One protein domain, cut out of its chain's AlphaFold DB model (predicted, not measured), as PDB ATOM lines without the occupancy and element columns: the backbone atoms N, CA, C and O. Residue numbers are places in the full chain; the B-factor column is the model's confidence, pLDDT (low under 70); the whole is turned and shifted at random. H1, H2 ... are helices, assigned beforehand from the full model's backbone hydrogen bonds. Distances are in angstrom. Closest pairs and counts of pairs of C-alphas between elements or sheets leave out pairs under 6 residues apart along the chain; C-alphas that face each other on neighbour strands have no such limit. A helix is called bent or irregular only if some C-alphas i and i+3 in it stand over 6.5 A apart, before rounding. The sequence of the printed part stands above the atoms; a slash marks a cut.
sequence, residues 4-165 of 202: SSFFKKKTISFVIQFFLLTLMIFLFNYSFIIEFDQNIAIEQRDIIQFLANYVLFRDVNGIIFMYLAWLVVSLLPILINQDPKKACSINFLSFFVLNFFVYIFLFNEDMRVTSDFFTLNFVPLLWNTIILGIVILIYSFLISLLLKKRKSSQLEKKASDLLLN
ATOM      1  N   SER A   4     254.221 252.052 281.246       71.88
ATOM      2  CA  SER A   4     254.469 253.497 281.309       71.88
ATOM      3  C   SER A   4     255.483 253.944 282.370       71.88
ATOM      4  O   SER A   4     256.058 255.020 282.228       71.88
ATOM      5  N   SER A   5     255.729 253.168 283.432       77.94
ATOM      6  CA  SER A   5     256.772 253.494 284.415       77.94
ATOM      7  C   SER A   5     258.166 253.074 283.949       77.94
ATOM      8  O   SER A   5     259.149 253.679 284.371       77.94
ATOM      9  N   PHE A   6     258.258 252.094 283.045       76.75
ATOM     10  CA  PHE A   6     259.516 251.657 282.442       76.75
ATOM     11  C   PHE A   6     260.094 252.754 281.535       76.75
ATOM     12  O   PHE A   6     261.223 253.188 281.744       76.75
ATOM     13  N   PHE A   7     259.282 253.316 280.633       75.31
ATOM     14  CA  PHE A   7     259.702 254.385 279.710       75.31
ATOM     15  C   PHE A   7     260.103 255.707 280.384       75.31
ATOM     16  O   PHE A   7     260.754 256.540 279.760       75.31
ATOM     17  N   LYS A   8     259.759 255.903 281.662       77.75
ATOM     18  CA  LYS A   8     260.146 257.091 282.440       77.75
ATOM     19  C   LYS A   8     261.579 257.041 282.977       77.75
ATOM     20  O   LYS A   8     262.050 258.037 283.526       77.75
ATOM     21  N   LYS A   9     262.286 255.908 282.870       88.81
ATOM     22  CA  LYS A   9     263.693 255.837 283.296       88.81
ATOM     23  C   LYS A   9     264.581 256.559 282.282       88.81
ATOM     24  O   LYS A   9     264.492 256.296 281.085       88.81
ATOM     25  N   LYS A  10     265.504 257.395 282.778       88.00
ATOM     26  CA  LYS A  10     266.432 258.183 281.942       88.00
ATOM     27  C   LYS A  10     267.217 257.315 280.954       88.00
ATOM     28  O   LYS A  10     267.299 257.664 279.785       88.00
ATOM     29  N   THR A  11     267.721 256.166 281.404       88.62
ATOM     30  CA  THR A  11     268.490 255.225 280.573       88.62
ATOM     31  C   THR A  11     267.690 254.709 279.382       88.62
ATOM     32  O   THR A  11     268.216 254.601 278.286       88.62
ATOM     33  N   ILE A  12     266.401 254.424 279.572       91.31
ATOM     34  CA  ILE A  12     265.549 253.916 278.491       91.31
ATOM     35  C   ILE A  12     265.255 255.029 277.491       91.31
ATOM     36  O   ILE A  12     265.339 254.798 276.290       91.31
ATOM     37  N   SER A  13     264.974 256.248 277.971       91.50
ATOM     38  CA  SER A  13     264.845 257.408 277.083       91.50
ATOM     39  C   SER A  13     266.119 257.627 276.263       91.50
ATOM     40  O   SER A  13     266.014 257.777 275.054       91.50
ATOM     41  N   PHE A  14     267.299 257.548 276.886       92.94
ATOM     42  CA  PHE A  14     268.587 257.654 276.194       92.94
ATOM     43  C   PHE A  14     268.742 256.604 275.084       92.94
ATOM     44  O   PHE A  14     269.033 256.959 273.947       92.94
ATOM     45  N   VAL A  15     268.491 255.323 275.383       94.06
ATOM     46  CA  VAL A  15     268.606 254.234 274.395       94.06
ATOM     47  C   VAL A  15     267.658 254.451 273.214       94.06
ATOM     48  O   VAL A  15     268.060 254.298 272.065       94.06
ATOM     49  N   ILE A  16     266.412 254.854 273.478       94.69
ATOM     50  CA  ILE A  16     265.432 255.129 272.419       94.69
ATOM     51  C   ILE A  16     265.854 256.343 271.586       94.69
ATOM     52  O   ILE A  16     265.744 256.310 270.363       94.69
ATOM     53  N   GLN A  17     266.347 257.404 272.227       95.31
ATOM     54  CA  GLN A  17     266.848 258.592 271.537       95.31
ATOM     55  C   GLN A  17     268.037 258.262 270.634       95.31
ATOM     56  O   GLN A  17     268.054 258.680 269.480       95.31
ATOM     57  N   PHE A  18     268.987 257.470 271.130       95.12
ATOM     58  CA  PHE A  18     270.139 257.027 270.355       95.12
ATOM     59  C   PHE A  18     269.735 256.152 269.163       95.12
ATOM     60  O   PHE A  18     270.230 256.344 268.051       95.12
ATOM     61  N   PHE A  19     268.790 255.230 269.365       96.31
ATOM     62  CA  PHE A  19     268.251 254.403 268.287       96.31
ATOM     63  C   PHE A  19     267.553 255.250 267.215       96.31
ATOM     64  O   PHE A  19     267.803 255.068 266.027       96.31
ATOM     65  N   LEU A  20     266.722 256.213 267.624       96.38
ATOM     66  CA  LEU A  20     266.039 257.113 266.697       96.38
ATOM     67  C   LEU A  20     267.030 257.982 265.915       96.38
ATOM     68  O   LEU A  20     266.883 258.125 264.705       96.38
ATOM     69  N   LEU A  21     268.056 258.516 266.580       96.19
ATOM     70  CA  LEU A  21     269.108 259.287 265.921       96.19
ATOM     71  C   LEU A  21     269.871 258.432 264.899       96.19
ATOM     72  O   LEU A  21     270.071 258.866 263.768       96.19
ATOM     73  N   THR A  22     270.219 257.193 265.262       96.06
ATOM     74  CA  THR A  22     270.852 256.222 264.351       96.06
ATOM     75  C   THR A  22     269.977 255.954 263.130       96.06
ATOM     76  O   THR A  22     270.463 255.979 262.002       96.06
ATOM     77  N   LEU A  23     268.677 255.741 263.343       96.81
ATOM     78  CA  LEU A  23     267.724 255.523 262.262       96.81
ATOM     79  C   LEU A  23     267.649 256.736 261.327       96.81
ATOM     80  O   LEU A  23     267.633 256.558 260.115       96.81
ATOM     81  N   MET A  24     267.638 257.960 261.864       96.50
ATOM     82  CA  MET A  24     267.651 259.173 261.042       96.50
ATOM     83  C   MET A  24     268.937 259.284 260.219       96.50
ATOM     84  O   MET A  24     268.867 259.521 259.019       96.50
ATOM     85  N   ILE A  25     270.102 259.065 260.823       95.81
ATOM     86  CA  ILE A  25     271.384 259.097 260.102       95.81
ATOM     87  C   ILE A  25     271.388 258.078 258.957       95.81
ATOM     88  O   ILE A  25     271.747 258.422 257.832       95.81
ATOM     89  N   PHE A  26     270.911 256.858 259.216       96.31
ATOM     90  CA  PHE A  26     270.813 255.803 258.210       96.31
ATOM     91  C   PHE A  26     269.834 256.150 257.077       96.31
ATOM     92  O   PHE A  26     270.192 256.064 255.906       96.31
ATOM     93  N   LEU A  27     268.609 256.579 257.405       96.69
ATOM     94  CA  LEU A  27     267.561 256.874 256.418       96.69
ATOM     95  C   LEU A  27     267.919 258.032 255.483       96.69
ATOM     96  O   LEU A  27     267.536 258.018 254.317       96.69
ATOM     97  N   PHE A  28     268.633 259.032 255.996       95.44
ATOM     98  CA  PHE A  28     269.057 260.198 255.222       95.44
ATOM     99  C   PHE A  28     270.469 260.047 254.645       95.44
ATOM    100  O   PHE A  28     270.964 260.978 254.013       95.44
ATOM    101  N   ASN A  29     271.102 258.882 254.842       94.00
ATOM    102  CA  ASN A  29     272.462 258.576 254.408       94.00
ATOM    103  C   ASN A  29     273.470 259.675 254.799       94.00
ATOM    104  O   ASN A  29     274.295 260.107 253.993       94.00
ATOM    105  N   TYR A  30     273.355 260.175 256.031       94.31
ATOM    106  CA  TYR A  30     274.245 261.215 256.530       94.31
ATOM    107  C   TYR A  30     275.596 260.613 256.924       94.31
ATOM    108  O   TYR A  30     275.660 259.669 257.711       94.31
ATOM    109  N   SER A  31     276.683 261.185 256.409       92.62
ATOM    110  CA  SER A  31     278.044 260.759 256.736       92.62
ATOM    111  C   SER A  31     278.992 261.952 256.800       92.62
ATOM    112  O   SER A  31     279.076 262.731 255.850       92.62
ATOM    113  N   PHE A  32     279.752 262.063 257.883       89.56
ATOM    114  CA  PHE A  32     280.821 263.038 258.051       89.56
ATOM    115  C   PHE A  32     282.166 262.350 257.836       89.56
ATOM    116  O   PHE A  32     282.644 261.667 258.726       89.56
ATOM    117  N   ILE A  33     282.801 262.516 256.681       87.75
ATOM    118  CA  ILE A  33     284.060 261.813 256.398       87.75
ATOM    119  C   ILE A  33     285.217 262.475 257.152       87.75
ATOM    120  O   ILE A  33     285.460 263.679 256.989       87.75
ATOM    121  N   ILE A  34     285.921 261.674 257.954       83.88
ATOM    122  CA  ILE A  34     287.173 262.041 258.612       83.88
ATOM    123  C   ILE A  34     288.349 261.486 257.809       83.88
ATOM    124  O   ILE A  34     288.384 260.308 257.456       83.88
ATOM    125  N   GLU A  35     289.333 262.340 257.549       81.88
ATOM    126  CA  GLU A  35     290.622 261.925 257.003       81.88
ATOM    127  C   GLU A  35     291.529 261.489 258.157       81.88
ATOM    128  O   GLU A  35     291.923 262.299 258.998       81.88
ATOM    129  N   PHE A  36     291.800 260.187 258.211       79.25
ATOM    130  CA  PHE A  36     292.628 259.559 259.233       79.25
ATOM    131  C   PHE A  36     294.056 259.345 258.732       79.25
ATOM    132  O   PHE A  36     294.264 258.947 257.583       79.25
ATOM    133  N   ASP A  37     295.028 259.509 259.624       74.50
ATOM    134  CA  ASP A  37     296.426 259.191 259.342       74.50
ATOM    135  C   ASP A  37     296.672 257.668 259.239       74.50
ATOM    136  O   ASP A  37     295.881 256.830 259.678       74.50
ATOM    137  N   GLN A  38     297.791 257.256 258.637       74.62
ATOM    138  CA  GLN A  38     298.040 255.828 258.376       74.62
ATOM    139  C   GLN A  38     298.325 254.998 259.642       74.62
ATOM    140  O   GLN A  38     298.188 253.775 259.612       74.62
ATOM    141  N   ASN A  39     298.666 255.644 260.761       78.44
ATOM    142  CA  ASN A  39     299.199 254.994 261.968       78.44
ATOM    143  C   ASN A  39     298.134 254.492 262.959       78.44
ATOM    144  O   ASN A  39     298.456 254.134 264.089       78.44
ATOM    145  N   ILE A  40     296.864 254.479 262.561       77.94
ATOM    146  CA  ILE A  40     295.733 254.285 263.473       77.94
ATOM    147  C   ILE A  40     295.131 252.907 263.247       77.94
ATOM    148  O   ILE A  40     294.908 252.505 262.100       77.94
ATOM    149  N   ALA A  41     294.818 252.191 264.324       85.44
ATOM    150  CA  ALA A  41     294.131 250.908 264.232       85.44
ATOM    151  C   ALA A  41     292.783 251.059 263.500       85.44
ATOM    152  O   ALA A  41     292.108 252.085 263.613       85.44
ATOM    153  N   ILE A  42     292.390 250.053 262.719       87.06
ATOM    154  CA  ILE A  42     291.167 250.115 261.899       87.06
ATOM    155  C   ILE A  42     289.940 250.236 262.807       87.06
ATOM    156  O   ILE A  42     289.075 251.073 262.583       87.06
ATOM    157  N   GLU A  43     289.937 249.491 263.907       88.69
ATOM    158  CA  GLU A  43     288.870 249.476 264.900       88.69
ATOM    159  C   GLU A  43     288.668 250.860 265.527       88.69
ATOM    160  O   GLU A  43     287.541 251.293 265.762       88.69
ATOM    161  N   GLN A  44     289.762 251.584 265.774       83.75
ATOM    162  CA  GLN A  44     289.703 252.945 266.304       83.75
ATOM    163  C   GLN A  44     289.126 253.919 265.276       83.75
ATOM    164  O   GLN A  44     288.275 254.736 265.631       83.75
ATOM    165  N   ARG A  45     289.541 253.812 264.006       85.88
ATOM    166  CA  ARG A  45     288.988 254.627 262.914       85.88
ATOM    167  C   ARG A  45     287.487 254.420 262.790       85.88
ATOM    168  O   ARG A  45     286.751 255.401 262.749       85.88
ATOM    169  N   ASP A  46     287.033 253.173 262.825       89.19
ATOM    170  CA  ASP A  46     285.616 252.836 262.718       89.19
ATOM    171  C   ASP A  46     284.801 253.408 263.882       89.19
ATOM    172  O   ASP A  46     283.740 253.992 263.660       89.19
ATOM    173  N   ILE A  47     285.305 253.318 265.120       88.69
ATOM    174  CA  ILE A  47     284.632 253.889 266.299       88.69
ATOM    175  C   ILE A  47     284.530 255.414 266.189       88.69
ATOM    176  O   ILE A  47     283.461 255.982 266.420       88.69
ATOM    177  N   ILE A  48     285.624 256.091 265.831       86.88
ATOM    178  CA  ILE A  48     285.651 257.554 265.729       86.88
ATOM    179  C   ILE A  48     284.754 258.020 264.585       86.88
ATOM    180  O   ILE A  48     283.953 258.933 264.768       86.88
ATOM    181  N   GLN A  49     284.840 257.364 263.431       90.38
ATOM    182  CA  GLN A  49     284.018 257.653 262.263       90.38
ATOM    183  C   GLN A  49     282.532 257.427 262.551       90.38
ATOM    184  O   GLN A  49     281.693 258.248 262.172       90.38
ATOM    185  N   PHE A  50     282.201 256.346 263.259       91.25
ATOM    186  CA  PHE A  50     280.850 256.079 263.728       91.25
ATOM    187  C   PHE A  50     280.356 257.227 264.602       91.25
ATOM    188  O   PHE A  50     279.352 257.841 264.263       91.25
ATOM    189  N   LEU A  51     281.083 257.574 265.668       91.12
ATOM    190  CA  LEU A  51     280.693 258.628 266.606       91.12
ATOM    191  C   LEU A  51     280.611 260.017 265.946       91.12
ATOM    192  O   LEU A  51     279.699 260.790 266.245       91.12
ATOM    193  N   ALA A  52     281.512 260.320 265.012       90.50
ATOM    194  CA  ALA A  52     281.534 261.572 264.267       90.50
ATOM    195  C   ALA A  52     280.238 261.816 263.490       90.50
ATOM    196  O   ALA A  52     279.731 262.936 263.498       90.50
ATOM    197  N   ASN A  53     279.643 260.775 262.904       93.00
ATOM    198  CA  ASN A  53     278.376 260.885 262.174       93.00
ATOM    199  C   ASN A  53     277.198 261.325 263.063       93.00
ATOM    200  O   ASN A  53     276.210 261.844 262.552       93.00
ATOM    201  N   TYR A  54     277.289 261.149 264.386       92.12
ATOM    202  CA  TYR A  54     276.242 261.545 265.337       92.12
ATOM    203  C   TYR A  54     276.372 262.976 265.854       92.12
ATOM    204  O   TYR A  54     275.466 263.467 266.535       92.12
ATOM    205  N   VAL A  55     277.508 263.625 265.604       92.00
ATOM    206  CA  VAL A  55     277.884 264.858 266.302       92.00
ATOM    207  C   VAL A  55     278.420 265.916 265.350       92.00
ATOM    208  O   VAL A  55     277.997 267.066 265.422       92.00
ATOM    209  N   LEU A  56     279.342 265.546 264.464       90.88
ATOM    210  CA  LEU A  56     280.057 266.491 263.621       90.88
ATOM    211  C   LEU A  56     279.273 266.811 262.349       90.88
ATOM    212  O   LEU A  56     278.590 265.968 261.769       90.88
ATOM    213  N   PHE A  57     279.416 268.054 261.907       90.50
ATOM    214  CA  PHE A  57     278.854 268.597 260.675       90.50
ATOM    215  C   PHE A  57     279.757 269.723 260.167       90.50
ATOM    216  O   PHE A  57     280.441 270.383 260.953       90.50
ATOM    217  N   ARG A  58     279.796 269.922 258.845       81.19
ATOM    218  CA  ARG A  58     280.723 270.865 258.191       81.19
ATOM    219  C   ARG A  58     279.998 271.849 257.293       81.19
ATOM    220  O   ARG A  58     280.227 273.048 257.369       81.19
ATOM    221  N   ASP A  59     279.157 271.320 256.421       87.62
ATOM    222  CA  ASP A  59     278.422 272.069 255.424       87.62
ATOM    223  C   ASP A  59     277.044 272.482 255.951       87.62
ATOM    224  O   ASP A  59     276.540 271.969 256.953       87.62
ATOM    225  N   VAL A  60     276.414 273.425 255.251       90.12
ATOM    226  CA  VAL A  60     275.098 273.957 255.625       90.12
ATOM    227  C   VAL A  60     274.045 272.847 255.695       90.12
ATOM    228  O   VAL A  60     273.206 272.866 256.594       90.12
ATOM    229  N   ASN A  61     274.111 271.849 254.807       92.31
ATOM    230  CA  ASN A  61     273.160 270.739 254.831       92.31
ATOM    231  C   ASN A  61     273.366 269.861 256.064       92.31
ATOM    232  O   ASN A  61     272.386 269.527 256.725       92.31
ATOM    233  N   GLY A  62     274.616 269.545 256.417       92.50
ATOM    234  CA  GLY A  62     274.929 268.828 257.650       92.50
ATOM    235  C   GLY A  62     274.469 269.577 258.898       92.50
ATOM    236  O   GLY A  62     273.865 268.969 259.778       92.50
ATOM    237  N   ILE A  63     274.653 270.902 258.949       92.00
ATOM    238  CA  ILE A  63     274.136 271.743 260.044       92.00
ATOM    239  C   ILE A  63     272.615 271.595 260.150       92.00
ATOM    240  O   ILE A  63     272.098 271.248 261.211       92.00
ATOM    241  N   ILE A  64     271.890 271.835 259.053       94.50
ATOM    242  CA  ILE A  64     270.424 271.772 259.037       94.50
ATOM    243  C   ILE A  64     269.945 270.377 259.448       94.50
ATOM    244  O   ILE A  64     269.071 270.255 260.308       94.50
ATOM    245  N   PHE A  65     270.536 269.330 258.871       96.19
ATOM    246  CA  PHE A  65     270.187 267.948 259.169       96.19
ATOM    247  C   PHE A  65     270.393 267.625 260.649       96.19
ATOM    248  O   PHE A  65     269.457 267.169 261.306       96.19
ATOM    249  N   MET A  66     271.576 267.911 261.197       95.44
ATOM    250  CA  MET A  66     271.901 267.588 262.585       95.44
ATOM    251  C   MET A  66     271.026 268.357 263.573       95.44
ATOM    252  O   MET A  66     270.547 267.773 264.546       95.44
ATOM    253  N   TYR A  67     270.741 269.633 263.305       95.50
ATOM    254  CA  TYR A  67     269.818 270.414 264.128       95.50
ATOM    255  C   TYR A  67     268.413 269.808 264.105       95.50
ATOM    256  O   TYR A  67     267.830 269.570 265.161       95.50
ATOM    257  N   LEU A  68     267.873 269.506 262.922       96.50
ATOM    258  CA  LEU A  68     266.543 268.910 262.795       96.50
ATOM    259  C   LEU A  68     266.469 267.526 263.447       96.50
ATOM    260  O   LEU A  68     265.516 267.255 264.176       96.50
ATOM    261  N   ALA A  69     267.476 266.678 263.242       96.88
ATOM    262  CA  ALA A  69     267.539 265.349 263.837       96.88
ATOM    263  C   ALA A  69     267.522 265.423 265.365       96.88
ATOM    264  O   ALA A  69     266.697 264.775 266.014       96.88
ATOM    265  N   TRP A  70     268.353 266.284 265.950       96.50
ATOM    266  CA  TRP A  70     268.375 266.477 267.396       96.50
ATOM    267  C   TRP A  70     267.082 267.082 267.943       96.50
ATOM    268  O   TRP A  70     266.615 266.648 268.999       96.50
ATOM    269  N   LEU A  71     266.458 268.026 267.235       96.69
ATOM    270  CA  LEU A  71     265.155 268.568 267.625       96.69
ATOM    271  C   LEU A  71     264.079 267.474 267.636       96.69
ATOM    272  O   LEU A  71     263.362 267.345 268.629       96.69
ATOM    273  N   VAL A  72     264.017 266.630 266.602       96.94
ATOM    274  CA  VAL A  72     263.082 265.495 266.534       96.94
ATOM    275  C   VAL A  72     263.339 264.503 267.669       96.94
ATOM    276  O   VAL A  72     262.413 264.128 268.387       96.94
ATOM    277  N   VAL A  73     264.596 264.122 267.898       96.62
ATOM    278  CA  VAL A  73     264.985 263.196 268.973       96.62
ATOM    279  C   VAL A  73     264.675 263.769 270.362       96.62
ATOM    280  O   VAL A  73     264.282 263.035 271.276       96.62
ATOM    281  N   SER A  74     264.792 265.087 270.534       96.50
ATOM    282  CA  SER A  74     264.509 265.778 271.796       96.50
ATOM    283  C   SER A  74     263.020 265.810 272.161       96.50
ATOM    284  O   SER A  74     262.684 265.942 273.341       96.50
ATOM    285  N   LEU A  75     262.117 265.623 271.187       96.12
ATOM    286  CA  LEU A  75     260.673 265.541 271.437       96.12
ATOM    287  C   LEU A  75     260.301 264.348 272.317       96.12
ATOM    288  O   LEU A  75     259.333 264.418 273.074       96.12
ATOM    289  N   LEU A  76     261.070 263.261 272.268       94.44
ATOM    290  CA  LEU A  76     260.698 262.022 272.937       94.44
ATOM    291  C   LEU A  76     260.657 262.171 274.477       94.44
ATOM    292  O   LEU A  76     259.600 261.916 275.066       94.44
ATOM    293  N   PRO A  77     261.698 262.685 275.166       93.31
ATOM    294  CA  PRO A  77     261.612 262.946 276.606       93.31
ATOM    295  C   PRO A  77     260.588 264.013 276.988       93.31
ATOM    296  O   PRO A  77     260.020 263.922 278.081       93.31
ATOM    297  N   ILE A  78     260.337 264.989 276.110       94.62
ATOM    298  CA  ILE A  78     259.333 266.043 276.308       94.62
ATOM    299  C   ILE A  78     257.931 265.423 276.386       94.62
ATOM    300  O   ILE A  78     257.195 265.662 277.349       94.62
ATOM    301  N   LEU A  79     257.587 264.564 275.422       92.31
ATOM    302  CA  LEU A  79     256.292 263.885 275.358       92.31
ATOM    303  C   LEU A  79     256.099 262.886 276.511       92.31
ATOM    304  O   LEU A  79     255.000 262.795 277.064       92.31
ATOM    305  N   ILE A  80     257.160 262.171 276.905       90.81
ATOM    306  CA  ILE A  80     257.104 261.138 277.954       90.81
ATOM    307  C   ILE A  80     257.007 261.743 279.361       90.81
ATOM    308  O   ILE A  80     256.207 261.280 280.180       90.81
ATOM    309  N   ASN A  81     257.836 262.742 279.681       86.62
ATOM    310  CA  ASN A  81     257.983 263.214 281.061       86.62
ATOM    311  C   ASN A  81     257.073 264.394 281.410       86.62
ATOM    312  O   ASN A  81     256.805 264.576 282.597       86.62
ATOM    313  N   GLN A  82     256.579 265.155 280.420       81.81
ATOM    314  CA  GLN A  82     255.656 266.301 280.577       81.81
ATOM    315  C   GLN A  82     256.076 267.337 281.645       81.81
ATOM    316  O   GLN A  82     255.281 268.174 282.072       81.81
ATOM    317  N   ASP A  83     257.334 267.284 282.077       89.31
ATOM    318  CA  ASP A  83     257.953 268.151 283.062       89.31
ATOM    319  C   ASP A  83     259.183 268.778 282.397       89.31
ATOM    320  O   ASP A  83     260.067 268.036 281.951       89.31
ATOM    321  N   PRO A  84     259.255 270.119 282.319       92.31
ATOM    322  CA  PRO A  84     260.314 270.806 281.589       92.31
ATOM    323  C   PRO A  84     261.698 270.516 282.170       92.31
ATOM    324  O   PRO A  84     262.643 270.300 281.416       92.31
ATOM    325  N   LYS A  85     261.833 270.438 283.501       93.12
ATOM    326  CA  LYS A  85     263.128 270.186 284.147       93.12
ATOM    327  C   LYS A  85     263.618 268.775 283.831       93.12
ATOM    328  O   LYS A  85     264.789 268.584 283.509       93.12
ATOM    329  N   LYS A  86     262.723 267.781 283.894       92.81
ATOM    330  CA  LYS A  86     263.069 266.387 283.573       92.81
ATOM    331  C   LYS A  86     263.396 266.202 282.095       92.81
ATOM    332  O   LYS A  86     264.396 265.556 281.796       92.81
ATOM    333  N   ALA A  87     262.593 266.771 281.196       94.06
ATOM    334  CA  ALA A  87     262.823 266.686 279.757       94.06
ATOM    335  C   ALA A  87     264.167 267.320 279.369       94.06
ATOM    336  O   ALA A  87     264.986 266.653 278.738       94.06
ATOM    337  N   CYS A  88     264.449 268.540 279.844       95.12
ATOM    338  CA  CYS A  88     265.741 269.190 279.624       95.12
ATOM    339  C   CYS A  88     266.903 268.371 280.193       95.12
ATOM    340  O   CYS A  88     267.901 268.197 279.509       95.12
ATOM    341  N   SER A  89     266.777 267.814 281.407       95.06
ATOM    342  CA  SER A  89     267.838 266.987 282.004       95.06
ATOM    343  C   SER A  89     268.162 265.746 281.168       95.06
ATOM    344  O   SER A  89     269.333 265.397 281.044       95.06
ATOM    345  N   ILE A  90     267.153 265.071 280.611       94.56
ATOM    346  CA  ILE A  90     267.355 263.868 279.788       94.56
ATOM    347  C   ILE A  90     267.931 264.238 278.420       94.56
ATOM    348  O   ILE A  90     268.878 263.593 277.977       94.56
ATOM    349  N   ASN A  91     267.404 265.282 277.775       96.25
ATOM    350  CA  ASN A  91     267.917 265.756 276.489       96.25
ATOM    351  C   ASN A  91     269.365 266.236 276.611       96.25
ATOM    352  O   ASN A  91     270.202 265.849 275.802       96.25
ATOM    353  N   PHE A  92     269.680 266.993 277.665       94.75
ATOM    354  CA  PHE A  92     271.041 267.430 277.957       94.75
ATOM    355  C   PHE A  92     271.983 266.256 278.185       94.75
ATOM    356  O   PHE A  92     273.041 266.220 277.578       94.75
ATOM    357  N   LEU A  93     271.600 265.286 279.022       94.56
ATOM    358  CA  LEU A  93     272.434 264.114 279.284       94.56
ATOM    359  C   LEU A  93     272.713 263.337 277.993       94.56
ATOM    360  O   LEU A  93     273.856 262.989 277.732       94.56
ATOM    361  N   SER A  94     271.683 263.093 277.182       93.50
ATOM    362  CA  SER A  94     271.819 262.320 275.945       93.50
ATOM    363  C   SER A  94     272.702 263.024 274.924       93.50
ATOM    364  O   SER A  94     273.584 262.400 274.338       93.50
ATOM    365  N   PHE A  95     272.502 264.332 274.762       95.19
ATOM    366  CA  PHE A  95     273.348 265.166 273.922       95.19
ATOM    367  C   PHE A  95     274.789 265.193 274.439       95.19
ATOM    368  O   PHE A  95     275.722 264.896 273.696       95.19
ATOM    369  N   PHE A  96     274.977 265.483 275.725       94.31
ATOM    370  CA  PHE A  96     276.291 265.602 276.344       94.31
ATOM    371  C   PHE A  96     277.093 264.308 276.238       94.31
ATOM    372  O   PHE A  96     278.254 264.368 275.867       94.31
ATOM    373  N   VAL A  97     276.491 263.149 276.513       92.50
ATOM    374  CA  VAL A  97     277.196 261.858 276.487       92.50
ATOM    375  C   VAL A  97     277.795 261.571 275.109       92.50
ATOM    376  O   VAL A  97     278.977 261.248 275.028       92.50
ATOM    377  N   LEU A  98     277.026 261.726 274.025       90.75
ATOM    378  CA  LEU A  98     277.535 261.457 272.672       90.75
ATOM    379  C   LEU A  98     278.637 262.439 272.270       90.75
ATOM    380  O   LEU A  98     279.678 262.028 271.763       90.75
ATOM    381  N   ASN A  99     278.432 263.726 272.555       92.38
ATOM    382  CA  ASN A  99     279.416 264.759 272.255       92.38
ATOM    383  C   ASN A  99     280.702 264.569 273.069       92.38
ATOM    384  O   ASN A  99     281.794 264.630 272.520       92.38
ATOM    385  N   PHE A 100     280.583 264.288 274.366       91.12
ATOM    386  CA  PHE A 100     281.712 264.089 275.269       91.12
ATOM    387  C   PHE A 100     282.656 262.997 274.770       91.12
ATOM    388  O   PHE A 100     283.860 263.230 274.691       91.12
ATOM    389  N   PHE A 101     282.120 261.835 274.382       89.44
ATOM    390  CA  PHE A 101     282.953 260.753 273.862       89.44
ATOM    391  C   PHE A 101     283.646 261.144 272.554       89.44
ATOM    392  O   PHE A 101     284.848 260.925 272.443       89.44
ATOM    393  N   VAL A 102     282.944 261.789 271.614       87.69
ATOM    394  CA  VAL A 102     283.552 262.295 270.368       87.69
ATOM    395  C   VAL A 102     284.736 263.209 270.666       87.69
ATOM    396  O   VAL A 102     285.835 262.966 270.177       87.69
ATOM    397  N   TYR A 103     284.545 264.230 271.501       86.31
ATOM    398  CA  TYR A 103     285.611 265.189 271.784       86.31
ATOM    399  C   TYR A 103     286.765 264.583 272.581       86.31
ATOM    400  O   TYR A 103     287.904 264.961 272.336       86.31
ATOM    401  N   ILE A 104     286.513 263.627 273.481       85.75
ATOM    402  CA  ILE A 104     287.596 262.909 274.164       85.75
ATOM    403  C   ILE A 104     288.444 262.121 273.174       85.75
ATOM    404  O   ILE A 104     289.669 262.208 273.230       85.75
ATOM    405  N   PHE A 105     287.812 261.370 272.270       80.94
ATOM    406  CA  PHE A 105     288.554 260.583 271.290       80.94
ATOM    407  C   PHE A 105     289.350 261.466 270.330       80.94
ATOM    408  O   PHE A 105     290.443 261.084 269.932       80.94
ATOM    409  N   LEU A 106     288.839 262.654 270.005       76.81
ATOM    410  CA  LEU A 106     289.520 263.588 269.111       76.81
ATOM    411  C   LEU A 106     290.585 264.459 269.805       76.81
ATOM    412  O   LEU A 106     291.460 264.991 269.131       76.81
ATOM    413  N   PHE A 107     290.516 264.643 271.130       75.06
ATOM    414  CA  PHE A 107     291.465 265.474 271.890       75.06
ATOM    415  C   PHE A 107     292.653 264.687 272.464       75.06
ATOM    416  O   PHE A 107     293.668 265.284 272.815       75.06
ATOM    417  N   ASN A 108     292.542 263.365 272.608       70.62
ATOM    418  CA  ASN A 108     293.593 262.558 273.224       70.62
ATOM    419  C   ASN A 108     294.889 262.593 272.385       70.62
ATOM    420  O   ASN A 108     294.869 262.242 271.211       70.62
ATOM    421  N   GLU A 109     296.017 263.003 272.978       57.47
ATOM    422  CA  GLU A 109     297.288 263.214 272.263       57.47
ATOM    423  C   GLU A 109     297.914 261.925 271.714       57.47
ATOM    424  O   GLU A 109     298.537 261.957 270.652       57.47
ATOM    425  N   ASP A 110     297.700 260.786 272.379       54.47
ATOM    426  CA  ASP A 110     298.084 259.470 271.843       54.47
ATOM    427  C   ASP A 110     297.249 259.105 270.602       54.47
ATOM    428  O   ASP A 110     297.644 258.281 269.778       54.47
ATOM    429  N   MET A 111     296.097 259.767 270.454       53.88
ATOM    430  CA  MET A 111     295.218 259.757 269.294       53.88
ATOM    431  C   MET A 111     295.332 261.066 268.497       53.88
ATOM    432  O   MET A 111     294.318 261.631 268.090       53.88
ATOM    433  N   ARG A 112     296.549 261.555 268.210       53.22
ATOM    434  CA  ARG A 112     296.795 262.490 267.086       53.22
ATOM    435  C   ARG A 112     296.515 261.771 265.756       53.22
ATOM    436  O   ARG A 112     297.405 261.456 264.980       53.22
ATOM    437  N   VAL A 113     295.245 261.429 265.595       50.84
ATOM    438  CA  VAL A 113     294.618 260.459 264.691       50.84
ATOM    439  C   VAL A 113     293.934 261.182 263.529       50.84
ATOM    440  O   VAL A 113     293.463 260.578 262.568       50.84
ATOM    441  N   THR A 114     293.892 262.502 263.590       52.41
ATOM    442  CA  THR A 114     293.352 263.339 262.536       52.41
ATOM    443  C   THR A 114     294.227 264.565 262.451       52.41
ATOM    444  O   THR A 114     294.157 265.390 263.361       52.41
ATOM    445  N   SER A 115     295.056 264.616 261.404       56.88
ATOM    446  CA  SER A 115     295.202 265.725 260.450       56.88
ATOM    447  C   SER A 115     295.111 267.133 261.047       56.88
ATOM    448  O   SER A 115     294.176 267.453 261.781       56.88
ATOM    449  N   ASP A 116     295.989 268.036 260.603       64.75
ATOM    450  CA  ASP A 116     295.896 269.492 260.813       64.75
ATOM    451  C   ASP A 116     294.446 270.025 260.782       64.75
ATOM    452  O   ASP A 116     294.100 270.957 261.507       64.75
ATOM    453  N   PHE A 117     293.560 269.384 260.007       68.75
ATOM    454  CA  PHE A 117     292.118 269.583 260.036       68.75
ATOM    455  C   PHE A 117     291.503 269.712 261.440       68.75
ATOM    456  O   PHE A 117     290.804 270.697 261.676       68.75
ATOM    457  N   PHE A 118     291.691 268.767 262.370       72.25
ATOM    458  CA  PHE A 118     290.986 268.847 263.656       72.25
ATOM    459  C   PHE A 118     291.560 269.949 264.536       72.25
ATOM    460  O   PHE A 118     290.802 270.715 265.120       72.25
ATOM    461  N   THR A 119     292.880 270.112 264.568       75.38
ATOM    462  CA  THR A 119     293.519 271.207 265.306       75.38
ATOM    463  C   THR A 119     293.047 272.573 264.798       75.38
ATOM    464  O   THR A 119     292.762 273.462 265.599       75.38
ATOM    465  N   LEU A 120     292.877 272.726 263.480       78.62
ATOM    466  CA  LEU A 120     292.387 273.959 262.858       78.62
ATOM    467  C   LEU A 120     290.874 274.172 263.033       78.62
ATOM    468  O   LEU A 120     290.424 275.311 263.145       78.62
ATOM    469  N   ASN A 121     290.076 273.099 263.076       80.94
ATOM    470  CA  ASN A 121     288.608 273.170 263.109       80.94
ATOM    471  C   ASN A 121     287.990 272.861 264.481       80.94
ATOM    472  O   ASN A 121     286.772 272.969 264.629       80.94
ATOM    473  N   PHE A 122     288.788 272.528 265.498       82.94
ATOM    474  CA  PHE A 122     288.302 272.158 266.829       82.94
ATOM    475  C   PHE A 122     287.423 273.245 267.436       82.94
ATOM    476  O   PHE A 122     286.299 272.971 267.849       82.94
ATOM    477  N   VAL A 123     287.916 274.486 267.462       86.56
ATOM    478  CA  VAL A 123     287.198 275.613 268.069       86.56
ATOM    479  C   VAL A 123     285.867 275.878 267.349       86.56
ATOM    480  O   VAL A 123     284.847 275.933 268.039       86.56
ATOM    481  N   PRO A 124     285.814 275.971 266.001       88.19
ATOM    482  CA  PRO A 124     284.548 276.039 265.271       88.19
ATOM    483  C   PRO A 124     283.585 274.885 265.579       88.19
ATOM    484  O   PRO A 124     282.413 275.124 265.867       88.19
ATOM    485  N   LEU A 125     284.066 273.638 265.559       86.31
ATOM    486  CA  LEU A 125     283.238 272.458 265.821       86.31
ATOM    487  C   LEU A 125     282.689 272.468 267.250       86.31
ATOM    488  O   LEU A 125     281.511 272.192 267.461       86.31
ATOM    489  N   LEU A 126     283.521 272.811 268.234       88.69
ATOM    490  CA  LEU A 126     283.117 272.932 269.631       88.69
ATOM    491  C   LEU A 126     282.050 274.017 269.804       88.69
ATOM    492  O   LEU A 126     281.047 273.790 270.480       88.69
ATOM    493  N   TRP A 127     282.227 275.174 269.161       91.00
ATOM    494  CA  TRP A 127     281.237 276.248 269.205       91.00
ATOM    495  C   TRP A 127     279.901 275.820 268.608       91.00
ATOM    496  O   TRP A 127     278.853 276.022 269.223       91.00
ATOM    497  N   ASN A 128     279.934 275.168 267.449       90.50
ATOM    498  CA  ASN A 128     278.744 274.628 266.804       90.50
ATOM    499  C   ASN A 128     277.984 273.660 267.725       90.50
ATOM    500  O   ASN A 128     276.765 273.766 267.874       90.50
ATOM    501  N   THR A 129     278.703 272.776 268.418       91.88
ATOM    502  CA  THR A 129     278.124 271.863 269.410       91.88
ATOM    503  C   THR A 129     277.506 272.599 270.596       91.88
ATOM    504  O   THR A 129     276.397 272.266 271.017       91.88
ATOM    505  N   ILE A 130     278.184 273.613 271.143       93.88
ATOM    506  CA  ILE A 130     277.657 274.408 272.261       93.88
ATOM    507  C   ILE A 130     276.357 275.107 271.850       93.88
ATOM    508  O   ILE A 130     275.368 275.047 272.586       93.88
ATOM    509  N   ILE A 131     276.328 275.725 270.665       95.31
ATOM    510  CA  ILE A 131     275.138 276.405 270.138       95.31
ATOM    511  C   ILE A 131     273.989 275.406 269.981       95.31
ATOM    512  O   ILE A 131     272.885 275.670 270.461       95.31
ATOM    513  N   LEU A 132     274.237 274.246 269.368       95.31
ATOM    514  CA  LEU A 132     273.232 273.194 269.225       95.31
ATOM    515  C   LEU A 132     272.703 272.723 270.590       95.31
ATOM    516  O   LEU A 132     271.492 272.611 270.777       95.31
ATOM    517  N   GLY A 133     273.584 272.527 271.573       95.62
ATOM    518  CA  GLY A 133     273.197 272.167 272.938       95.62
ATOM    519  C   GLY A 133     272.273 273.204 273.585       95.62
ATOM    520  O   GLY A 133     271.246 272.844 274.167       95.62
ATOM    521  N   ILE A 134     272.581 274.497 273.433       96.88
ATOM    522  CA  ILE A 134     271.730 275.596 273.917       96.88
ATOM    523  C   ILE A 134     270.370 275.583 273.207       96.88
ATOM    524  O   ILE A 134     269.334 275.695 273.866       96.88
ATOM    525  N   VAL A 135     270.352 275.395 271.885       97.00
ATOM    526  CA  VAL A 135     269.114 275.313 271.094       97.00
ATOM    527  C   VAL A 135     268.234 274.163 271.577       97.00
ATOM    528  O   VAL A 135     267.048 274.377 271.831       97.00
ATOM    529  N   ILE A 136     268.798 272.969 271.788       96.56
ATOM    530  CA  ILE A 136     268.064 271.803 272.303       96.56
ATOM    531  C   ILE A 136     267.475 272.099 273.685       96.56
ATOM    532  O   ILE A 136     266.324 271.742 273.949       96.56
ATOM    533  N   LEU A 137     268.225 272.757 274.574       96.06
ATOM    534  CA  LEU A 137     267.758 273.109 275.918       96.06
ATOM    535  C   LEU A 137     266.591 274.100 275.887       96.06
ATOM    536  O   LEU A 137     265.566 273.855 276.530       96.06
ATOM    537  N   ILE A 138     266.726 275.192 275.128       96.88
ATOM    538  CA  ILE A 138     265.677 276.210 274.980       96.88
ATOM    539  C   ILE A 138     264.433 275.580 274.355       96.88
ATOM    540  O   ILE A 138     263.335 275.712 274.896       96.88
ATOM    541  N   TYR A 139     264.607 274.832 273.264       96.50
ATOM    542  CA  TYR A 139     263.527 274.115 272.594       96.50
ATOM    543  C   TYR A 139     262.801 273.166 273.553       96.50
ATOM    544  O   TYR A 139     261.576 273.221 273.689       96.50
ATOM    545  N   SER A 140     263.556 272.354 274.293       95.94
ATOM    546  CA  SER A 140     263.000 271.394 275.248       95.94
ATOM    547  C   SER A 140     262.178 272.068 276.335       95.94
ATOM    548  O   SER A 140     261.096 271.589 276.691       95.94
ATOM    549  N   PHE A 141     262.669 273.194 276.846       95.50
ATOM    550  CA  PHE A 141     261.996 273.969 277.875       95.50
ATOM    551  C   PHE A 141     260.699 274.597 277.352       95.50
ATOM    552  O   PHE A 141     259.638 274.406 277.953       95.50
ATOM    553  N   LEU A 142     260.760 275.290 276.208       96.00
ATOM    554  CA  LEU A 142     259.619 275.992 275.615       96.00
ATOM    555  C   LEU A 142     258.486 275.031 275.240       96.00
ATOM    556  O   LEU A 142     257.343 275.243 275.649       96.00
ATOM    557  N   ILE A 143     258.788 273.941 274.529       95.62
ATOM    558  CA  ILE A 143     257.766 272.966 274.122       95.62
ATOM    559  C   ILE A 143     257.148 272.285 275.348       95.62
ATOM    560  O   ILE A 143     255.927 272.135 275.421       95.62
ATOM    561  N   SER A 144     257.953 271.938 276.355       94.69
ATOM    562  CA  SER A 144     257.437 271.347 277.596       94.69
ATOM    563  C   SER A 144     256.474 272.284 278.333       94.69
ATOM    564  O   SER A 144     255.449 271.830 278.846       94.69
ATOM    565  N   LEU A 145     256.757 273.593 278.371       93.12
ATOM    566  CA  LEU A 145     255.851 274.584 278.959       93.12
ATOM    567  C   LEU A 145     254.540 274.709 278.177       93.12
ATOM    568  O   LEU A 145     253.467 274.718 278.785       93.12
ATOM    569  N   LEU A 146     254.612 274.762 276.844       92.88
ATOM    570  CA  LEU A 146     253.429 274.830 275.983       92.88
ATOM    571  C   LEU A 146     252.519 273.609 276.177       92.88
ATOM    572  O   LEU A 146     251.305 273.756 276.348       92.88
ATOM    573  N   LEU A 147     253.101 272.408 276.230       90.50
ATOM    574  CA  LEU A 147     252.357 271.170 276.466       90.50
ATOM    575  C   LEU A 147     251.727 271.128 277.862       90.50
ATOM    576  O   LEU A 147     250.562 270.748 278.002       90.50
ATOM    577  N   LYS A 148     252.459 271.570 278.894       89.00
ATOM    578  CA  LYS A 148     251.938 271.642 280.266       89.00
ATOM    579  C   LYS A 148     250.744 272.596 280.365       89.00
ATOM    580  O   LYS A 148     249.727 272.231 280.957       89.00
ATOM    581  N   LYS A 149     250.830 273.776 279.737       88.81
ATOM    582  CA  LYS A 149     249.737 274.764 279.701       88.81
ATOM    583  C   LYS A 149     248.490 274.208 279.006       88.81
ATOM    584  O   LYS A 149     247.389 274.334 279.539       88.81
ATOM    585  N   ARG A 150     248.652 273.534 277.858       86.25
ATOM    586  CA  ARG A 150     247.532 272.925 277.118       86.25
ATOM    587  C   ARG A 150     246.805 271.861 277.943       86.25
ATOM    588  O   ARG A 150     245.579 271.810 277.924       86.25
ATOM    589  N   LYS A 151     247.548 271.039 278.689       81.19
ATOM    590  CA  LYS A 151     246.971 269.975 279.518       81.19
ATOM    591  C   LYS A 151     246.190 270.515 280.719       81.19
ATOM    592  O   LYS A 151     245.115 269.993 280.990       81.19
ATOM    593  N   SER A 152     246.693 271.551 281.401       77.62
ATOM    594  CA  SER A 152     245.975 272.189 282.526       77.62
ATOM    595  C   SER A 152     244.615 272.714 282.080       77.62
ATOM    596  O   SER A 152     243.598 272.354 282.656       77.62
ATOM    597  N   SER A 153     244.589 273.448 280.963       76.44
ATOM    598  CA  SER A 153     243.348 273.993 280.407       76.44
ATOM    599  C   SER A 153     242.344 272.904 280.007       76.44
ATOM    600  O   SER A 153     241.143 273.072 280.203       76.44
ATOM    601  N   GLN A 154     242.804 271.768 279.469       76.94
ATOM    602  CA  GLN A 154     241.916 270.639 279.166       76.94
ATOM    603  C   GLN A 154     241.356 269.972 280.426       76.94
ATOM    604  O   GLN A 154     240.201 269.554 280.427       76.94
ATOM    605  N   LEU A 155     242.164 269.859 281.483       77.62
ATOM    606  CA  LEU A 155     241.739 269.278 282.755       77.62
ATOM    607  C   LEU A 155     240.726 270.174 283.469       77.62
ATOM    608  O   LEU A 155     239.733 269.661 283.971       77.62
ATOM    609  N   GLU A 156     240.943 271.490 283.450       74.69
ATOM    610  CA  GLU A 156     240.002 272.487 283.969       74.69
ATOM    611  C   GLU A 156     238.664 272.419 283.228       74.69
ATOM    612  O   GLU A 156     237.635 272.272 283.873       74.69
ATOM    613  N   LYS A 157     238.672 272.398 281.886       72.81
ATOM    614  CA  LYS A 157     237.442 272.231 281.092       72.81
ATOM    615  C   LYS A 157     236.706 270.938 281.430       72.81
ATOM    616  O   LYS A 157     235.516 270.968 281.704       72.81
ATOM    617  N   LYS A 158     237.425 269.813 281.491       73.81
ATOM    618  CA  LYS A 158     236.823 268.517 281.825       73.81
ATOM    619  C   LYS A 158     236.259 268.486 283.250       73.81
ATOM    620  O   LYS A 158     235.240 267.846 283.479       73.81
ATOM    621  N   ALA A 159     236.910 269.154 284.203       72.88
ATOM    622  CA  ALA A 159     236.404 269.288 285.564       72.88
ATOM    623  C   ALA A 159     235.146 270.169 285.615       72.88
ATOM    624  O   ALA A 159     234.191 269.809 286.294       72.88
ATOM    625  N   SER A 160     235.110 271.273 284.864       69.12
ATOM    626  CA  SER A 160     233.912 272.108 284.725       69.12
ATOM    627  C   SER A 160     232.747 271.346 284.087       69.12
ATOM    628  O   SER A 160     231.634 271.425 284.595       69.12
ATOM    629  N   ASP A 161     233.002 270.557 283.041       70.19
ATOM    630  CA  ASP A 161     231.977 269.746 282.369       70.19
ATOM    631  C   ASP A 161     231.432 268.630 283.280       70.19
ATOM    632  O   ASP A 161     230.241 268.332 283.252       70.19
ATOM    633  N   LEU A 162     232.279 268.027 284.124       68.19
ATOM    634  CA  LEU A 162     231.838 267.058 285.136       68.19
ATOM    635  C   LEU A 162     230.977 267.723 286.221       68.19
ATOM    636  O   LEU A 162     229.924 267.197 286.559       68.19
ATOM    637  N   LEU A 163     231.359 268.912 286.703       63.62
ATOM    638  CA  LEU A 163     230.563 269.672 287.678       63.62
ATOM    639  C   LEU A 163     229.214 270.163 287.119       63.62
ATOM    640  O   LEU A 163     228.283 270.389 287.888       63.62
ATOM    641  N   LEU A 164     229.102 270.348 285.801       60.00
ATOM    642  CA  LEU A 164     227.847 270.704 285.127       60.00
ATOM    643  C   LEU A 164     226.921 269.496 284.916       60.00
ATOM    644  O   LEU A 164     225.709 269.670 284.968       60.00
ATOM    645  N   ASN A 165     227.473 268.294 284.722       57.19
ATOM    646  CA  ASN A 165     226.696 267.071 284.490       57.19
ATOM    647  C   ASN A 165     226.276 266.334 285.777       57.19
ATOM    648  O   ASN A 165     225.345 265.540 285.726       57.19
TER     649      ASN A 165
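What this domain is: This is residues 4 to 165 of the 202 residues of the protein "Zinc ribbon domain-containing protein" of Candidatus Lokiarchaeota archaeon (UniProt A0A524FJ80). Two helices, H4 and H5, run side by side in opposite ways, and H3 completes a three-helix bundle, meeting H4 near their linked ends, residues 74 to 81 on residues 84 to 91, so that the two open as a V, and packing on residues 132 to 144 of H5; the far end of H5, residues 152 to 165, sticks out from the body as a long bare arm. H1 packs on H3 and H4 away from H5, and the short H2 packs on the later half of H4. The printed part has 162 residues with five named helices, H1 to H5 in chain order, and no named strand: all helix. It is loose, with a radius of gyration of the C-alphas of 19.6 A, and spans 77 by 29 by 27 A, its length drawn out by the arm.

Where its parts are: H1, residues 10 to 27, begins at C-alpha 10 (266.432, 258.183, 281.942) and is 25.6 A long. H2, residues 42 to 52, measures 15.2 A. H3, residues 60 to 81, measures 32.5 A; it is neither bent nor irregular, but only just: C-alphas 74 and 77 are 6.3 A apart. H4, residues 84 to 107, measures 33.1 A. H5, residues 116 to 165, runs 73.2 A to C-alpha 165 (226.696, 267.071, 284.490). H5 is irregular, with C-alphas 120 and 123 7.5 A apart, and has a kink of 46 degrees near residue 123.

How they stand to each other: The hub is H4, which touches the four other helices. H4 and H5 form a helical hairpin at a shallow tilt of 14 degrees; their closest C-alphas, of Pro 84 and Ser 144, are 5.0 A apart. H3 and H4 form another, at a steep tilt of 41 degrees, closest at the C-alphas of Ile 78 and Ala 87, 4.9 A. H3 and H5 touch and run the same way at a steep tilt of 36 degrees, only just past shallow; the C-alphas of Ile 78 and Ser 144 come closest, 5.8 A. H3, H4 and H5 are an up-and-down bundle, each running against the one before it. H1 touches H3, opposite ways at a shallow tilt of 33 degrees, only just short of steep, closest at the C-alphas of Gln 17 and Val 73, 5.6 A. With residues 10 to 18 alone H1 touches H4, the C-alphas of Phe 14 and Ser 94 closest at 5.7 A. H2 touches residues 98 to 106 of H4, closest at the C-alphas of Leu 51 and Val 102, 6.0 A. H1 and H2 are each apart from H5. Every O i to N i+4 pair is within hydrogen-bond range in H1 and H2, against 15 of 18 in H3, 19 of 20 in H4 and 44 of 46 in H5.

The domain as a whole: The C-alphas of Asn 39 and Asn 165 are the two farthest apart, 76.9 A. The printed part has no cut. The link from H1 to H2, residues 28 to 41, is long, and that from H3 to H4 is tight. The pLDDT is under 70 at residues 109 to 117, 160 and 162 to 165.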